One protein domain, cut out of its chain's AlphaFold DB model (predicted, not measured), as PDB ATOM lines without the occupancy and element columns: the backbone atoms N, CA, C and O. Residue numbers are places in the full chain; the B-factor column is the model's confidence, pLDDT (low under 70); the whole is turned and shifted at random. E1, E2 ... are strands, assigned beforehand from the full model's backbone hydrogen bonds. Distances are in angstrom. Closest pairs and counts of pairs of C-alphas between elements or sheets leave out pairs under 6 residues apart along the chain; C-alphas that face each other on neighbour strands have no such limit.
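What this domain is: This is residues 476 to 495 and 507 to 526 of the 1235 residues of an uncharacterized protein of Spirochaeta isovalerica (UniProt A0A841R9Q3). Little regular structure is present: a small ladder of two short strands, E1 and E2, with long loops running out from it. After E1 the chain folds back to pair briefly with it; after E2 it loops out to Ala 512, one end of the elongated shape, and returns to E3 at the other. The printed part has 40 residues, no named helix and strands E1, E2, E3 in chain order, 10 residues in all; it is all strand, antiparallel in its sheet, and loose, radius of gyration of the C-alphas 11.4 A, spanning 36 by 20 by 15 A.

How they stand to each other: E1, residues 476 to 479, and E2, residues 507 to 509, are antiparallel neighbours at 146 degrees; N 477 and O 507 are within hydrogen-bond range at 3.0 A. Residues 477 to 478 also pair antiparallel with 487 to 488. E3, residues 524 to 526, pairs with no named strand and is apart from E1 and E2.

Where its parts are: E1 measures 10.6 A from C-alpha 476 at (-31.059, -12.082, 47.188), E2 6.7 A, and E3 6.6 A, ending at C-alpha 526 (-48.018, -22.234, 35.331).

The domain as a whole: C-alphas 512 and 526, the two farthest apart, are 36.2 A apart. Residues 496 to 506 are not printed; C-alphas 495 and 507 are 18.4 A apart across this cut. E2 to E3 is a long link. Residues 489 to 495 and 517 to 523 have pLDDT under 70.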
ATOM      1  N   PHE A 476     -30.151 -10.956  47.369       79.62
ATOM      2  CA  PHE A 476     -31.059 -12.082  47.188       79.62
ATOM      3  C   PHE A 476     -31.044 -12.496  45.719       79.62
ATOM      4  O   PHE A 476     -31.140 -11.648  44.827       79.62
ATOM      5  N   GLU A 477     -30.930 -13.793  45.455       81.06
ATOM      6  CA  GLU A 477     -30.998 -14.355  44.108       81.06
ATOM      7  C   GLU A 477     -31.942 -15.557  44.084       81.06
ATOM      8  O   GLU A 477     -31.967 -16.358  45.019       81.06
ATOM      9  N   TYR A 478     -32.673 -15.712  42.984       79.25
ATOM     10  CA  TYR A 478     -33.561 -16.846  42.744       79.25
ATOM     11  C   TYR A 478     -33.207 -17.563  41.438       79.25
ATOM     12  O   TYR A 478     -32.588 -16.995  40.535       79.25
ATOM     13  N   THR A 479     -33.602 -18.825  41.338       77.25
ATOM     14  CA  THR A 479     -33.511 -19.657  40.132       77.25
ATOM     15  C   THR A 479     -34.853 -20.338  39.892       77.25
ATOM     16  O   THR A 479     -35.583 -20.626  40.839       77.25
ATOM     17  N   ILE A 480     -35.160 -20.595  38.622       75.75
ATOM     18  CA  ILE A 480     -36.349 -21.326  38.157       75.75
ATOM     19  C   ILE A 480     -35.983 -22.555  37.303       75.75
ATOM     20  O   ILE A 480     -36.858 -23.216  36.755       75.75
ATOM     21  N   ASP A 481     -34.683 -22.841  37.176       73.31
ATOM     22  CA  ASP A 481     -34.095 -23.863  36.302       73.31
ATOM     23  C   ASP A 481     -33.140 -24.802  37.064       73.31
ATOM     24  O   ASP A 481     -32.144 -25.295  36.523       73.31
ATOM     25  N   ASN A 482     -33.436 -25.044  38.346       76.06
ATOM     26  CA  ASN A 482     -32.641 -25.870  39.256       76.06
ATOM     27  C   ASN A 482     -31.178 -25.398  39.413       76.06
ATOM     28  O   ASN A 482     -30.248 -26.200  39.545       76.06
ATOM     29  N   GLY A 483     -30.970 -24.080  39.410       74.19
ATOM     30  CA  GLY A 483     -29.690 -23.431  39.694       74.19
ATOM     31  C   GLY A 483     -28.738 -23.310  38.506       74.19
ATOM     32  O   GLY A 483     -27.568 -22.982  38.726       74.19
ATOM     33  N   ALA A 484     -29.200 -23.555  37.275       76.19
ATOM     34  CA  ALA A 484     -28.401 -23.343  36.066       76.19
ATOM     35  C   ALA A 484     -28.237 -21.845  35.743       76.19
ATOM     36  O   ALA A 484     -27.164 -21.427  35.297       76.19
ATOM     37  N   THR A 485     -29.247 -21.027  36.043       80.44
ATOM     38  CA  THR A 485     -29.181 -19.564  36.044       80.44
ATOM     39  C   THR A 485     -29.738 -18.991  37.347       80.44
ATOM     40  O   THR A 485     -30.733 -19.462  37.892       80.44
ATOM     41  N   TRP A 486     -29.057 -17.966  37.861       81.31
ATOM     42  CA  TRP A 486     -29.462 -17.216  39.049       81.31
ATOM     43  C   TRP A 486     -29.741 -15.772  38.645       81.31
ATOM     44  O   TRP A 486     -28.972 -15.164  37.893       81.31
ATOM     45  N   LEU A 487     -30.865 -15.246  39.114       77.69
ATOM     46  CA  LEU A 487     -31.363 -13.913  38.822       77.69
ATOM     47  C   LEU A 487     -31.436 -13.117  40.125       77.69
ATOM     48  O   LEU A 487     -31.965 -13.604  41.120       77.69
ATOM     49  N   GLY A 488     -30.935 -11.881  40.110       74.25
ATOM     50  CA  GLY A 488     -31.079 -10.974  41.247       74.25
ATOM     51  C   GLY A 488     -32.553 -10.677  41.526       74.25
ATOM     52  O   GLY A 488     -33.295 -10.297  40.617       74.25
ATOM     53  N   TYR A 489     -32.966 -10.847  42.778       67.75
ATOM     54  CA  TYR A 489     -34.310 -10.537  43.238       67.75
ATOM     55  C   TYR A 489     -34.489  -9.015  43.314       67.75
ATOM     56  O   TYR A 489     -33.797  -8.318  44.059       67.75
ATOM     57  N   THR A 490     -35.413  -8.498  42.510       62.59
ATOM     58  CA  THR A 490     -35.866  -7.103  42.542       62.59
ATOM     59  C   THR A 490     -37.381  -7.123  42.620       62.59
ATOM     60  O   THR A 490     -38.028  -7.524  41.654       62.59
ATOM     61  N   ASP A 491     -37.903  -6.723  43.771       53.66
ATOM     62  CA  ASP A 491     -39.320  -6.771  44.119       53.66
ATOM     63  C   ASP A 491     -40.213  -5.906  43.190       53.66
ATOM     64  O   ASP A 491     -39.884  -4.729  42.982       53.66
ATOM     65  N   PRO A 492     -41.333  -6.426  42.643       52.81
ATOM     66  CA  PRO A 492     -41.646  -7.827  42.340       52.81
ATOM     67  C   PRO A 492     -41.352  -8.158  40.863       52.81
ATOM     68  O   PRO A 492     -41.307  -7.280  39.992       52.81
ATOM     69  N   ARG A 493     -41.194  -9.450  40.541       56.00
ATOM     70  CA  ARG A 493     -41.105  -9.937  39.154       56.00
ATOM     71  C   ARG A 493     -42.144 -11.004  38.857       56.00
ATOM     72  O   ARG A 493     -42.188 -12.038  39.505       56.00
ATOM     73  N   TYR A 494     -42.881 -10.760  37.784       56.84
ATOM     74  CA  TYR A 494     -43.923 -11.629  37.270       56.84
ATOM     75  C   TYR A 494     -43.357 -12.648  36.271       56.84
ATOM     76  O   TYR A 494     -42.707 -12.267  35.292       56.84
ATOM     77  N   ILE A 495     -43.602 -13.938  36.511       59.59
ATOM     78  CA  ILE A 495     -43.329 -15.022  35.558       59.59
ATOM     79  C   ILE A 495     -44.654 -15.353  34.871       59.59
ATOM     80  O   ILE A 495     -45.579 -15.814  35.524       59.59
ATOM     81  N   ARG A 507     -31.380 -18.137  47.216       79.25
ATOM     82  CA  ARG A 507     -30.179 -18.018  48.046       79.25
ATOM     83  C   ARG A 507     -29.959 -16.570  48.455       79.25
ATOM     84  O   ARG A 507     -30.296 -15.642  47.717       79.25
ATOM     85  N   VAL A 508     -29.351 -16.398  49.619       82.31
ATOM     86  CA  VAL A 508     -28.935 -15.098  50.145       82.31
ATOM     87  C   VAL A 508     -27.415 -15.072  50.169       82.31
ATOM     88  O   VAL A 508     -26.795 -16.028  50.636       82.31
ATOM     89  N   THR A 509     -26.819 -13.994  49.670       84.38
ATOM     90  CA  THR A 509     -25.387 -13.714  49.822       84.38
ATOM     91  C   THR A 509     -25.216 -12.503  50.729       84.38
ATOM     92  O   THR A 509     -25.877 -11.487  50.511       84.38
ATOM     93  N   ASP A 510     -24.357 -12.593  51.740       82.94
ATOM     94  CA  ASP A 510     -24.098 -11.492  52.672       82.94
ATOM     95  C   ASP A 510     -23.056 -10.475  52.159       82.94
ATOM     96  O   ASP A 510     -22.483 -10.607  51.074       82.94
ATOM     97  N   GLY A 511     -22.790  -9.441  52.966       76.06
ATOM     98  CA  GLY A 511     -21.794  -8.409  52.660       76.06
ATOM     99  C   GLY A 511     -20.328  -8.868  52.743       76.06
ATOM    100  O   GLY A 511     -19.444  -8.105  52.347       76.06
ATOM    101  N   ALA A 512     -20.058 -10.076  53.248       79.88
ATOM    102  CA  ALA A 512     -18.741 -10.713  53.269       79.88
ATOM    103  C   ALA A 512     -18.520 -11.652  52.068       79.88
ATOM    104  O   ALA A 512     -17.376 -11.992  51.764       79.88
ATOM    105  N   GLY A 513     -19.596 -12.033  51.372       78.44
ATOM    106  CA  GLY A 513     -19.603 -12.960  50.244       78.44
ATOM    107  C   GLY A 513     -19.957 -14.404  50.613       78.44
ATOM    108  O   GLY A 513     -19.730 -15.295  49.791       78.44
ATOM    109  N   ASN A 514     -20.481 -14.673  51.815       82.75
ATOM    110  CA  ASN A 514     -20.979 -16.004  52.168       82.75
ATOM    111  C   ASN A 514     -22.375 -16.218  51.583       82.75
ATOM    112  O   ASN A 514     -23.219 -15.326  51.633       82.75
ATOM    113  N   VAL A 515     -22.627 -17.418  51.061       83.06
ATOM    114  CA  VAL A 515     -23.879 -17.788  50.386       83.06
ATOM    115  C   VAL A 515     -24.614 -18.837  51.219       83.06
ATOM    116  O   VAL A 515     -24.001 -19.821  51.636       83.06
ATOM    117  N   SER A 516     -25.917 -18.658  51.446       80.62
ATOM    118  CA  SER A 516     -26.759 -19.661  52.110       80.62
ATOM    119  C   SER A 516     -26.858 -20.951  51.279       80.62
ATOM    120  O   SER A 516     -26.907 -20.900  50.047       80.62
ATOM    121  N   GLU A 517     -26.980 -22.118  51.924       68.19
ATOM    122  CA  GLU A 517     -27.457 -23.311  51.208       68.19
ATOM    123  C   GLU A 517     -28.888 -23.044  50.685       68.19
ATOM    124  O   GLU A 517     -29.661 -22.320  51.311       68.19
ATOM    125  N   GLY A 518     -29.230 -23.538  49.493       60.62
ATOM    126  CA  GLY A 518     -30.539 -23.272  48.883       60.62
ATOM    127  C   GLY A 518     -31.637 -24.168  49.461       60.62
ATOM    128  O   GLY A 518     -31.425 -25.372  49.617       60.62
ATOM    129  N   THR A 519     -32.822 -23.611  49.721       59.28
ATOM    130  CA  THR A 519     -34.030 -24.408  50.003       59.28
ATOM    131  C   THR A 519     -34.757 -24.679  48.687       59.28
ATOM    132  O   THR A 519     -35.220 -23.744  48.034       59.28
ATOM    133  N   ALA A 520     -34.864 -25.955  48.310       55.88
ATOM    134  CA  ALA A 520     -35.579 -26.390  47.114       55.88
ATOM    135  C   ALA A 520     -37.083 -26.532  47.381       55.88
ATOM    136  O   ALA A 520     -37.483 -27.189  48.345       55.88
ATOM    137  N   VAL A 521     -37.901 -25.975  46.489       58.81
ATOM    138  CA  VAL A 521     -39.362 -26.133  46.501       58.81
ATOM    139  C   VAL A 521     -39.795 -27.128  45.421       58.81
ATOM    140  O   VAL A 521     -39.122 -27.303  44.400       58.81
ATOM    141  N   THR A 522     -40.910 -27.813  45.681       61.22
ATOM    142  CA  THR A 522     -41.599 -28.703  44.738       61.22
ATOM    143  C   THR A 522     -41.897 -27.994  43.414       61.22
ATOM    144  O   THR A 522     -42.023 -26.774  43.355       61.22
ATOM    145  N   ASN A 523     -42.005 -28.783  42.347       64.44
ATOM    146  CA  ASN A 523     -42.354 -28.344  41.001       64.44
ATOM    147  C   ASN A 523     -43.620 -27.462  41.008       64.44
ATOM    148  O   ASN A 523     -44.623 -27.844  41.609       64.44
ATOM    149  N   VAL A 524     -43.575 -26.341  40.288       70.06
ATOM    150  CA  VAL A 524     -44.705 -25.433  40.045       70.06
ATOM    151  C   VAL A 524     -45.037 -25.476  38.559       70.06
ATOM    152  O   VAL A 524     -44.147 -25.279  37.736       70.06
ATOM    153  N   THR A 525     -46.297 -25.709  38.206       71.56
ATOM    154  CA  THR A 525     -46.788 -25.516  36.834       71.56
ATOM    155  C   THR A 525     -47.465 -24.152  36.766       71.56
ATOM    156  O   THR A 525     -48.225 -23.820  37.669       71.56
ATOM    157  N   ILE A 526     -47.175 -23.368  35.728       74.94
ATOM    158  CA  ILE A 526     -48.018 -22.234  35.331       74.94
ATOM    159  C   ILE A 526     -48.777 -22.684  34.091       74.94
ATOM    160  O   ILE A 526     -48.142 -23.041  33.094       74.94
TER     161      ILE A 526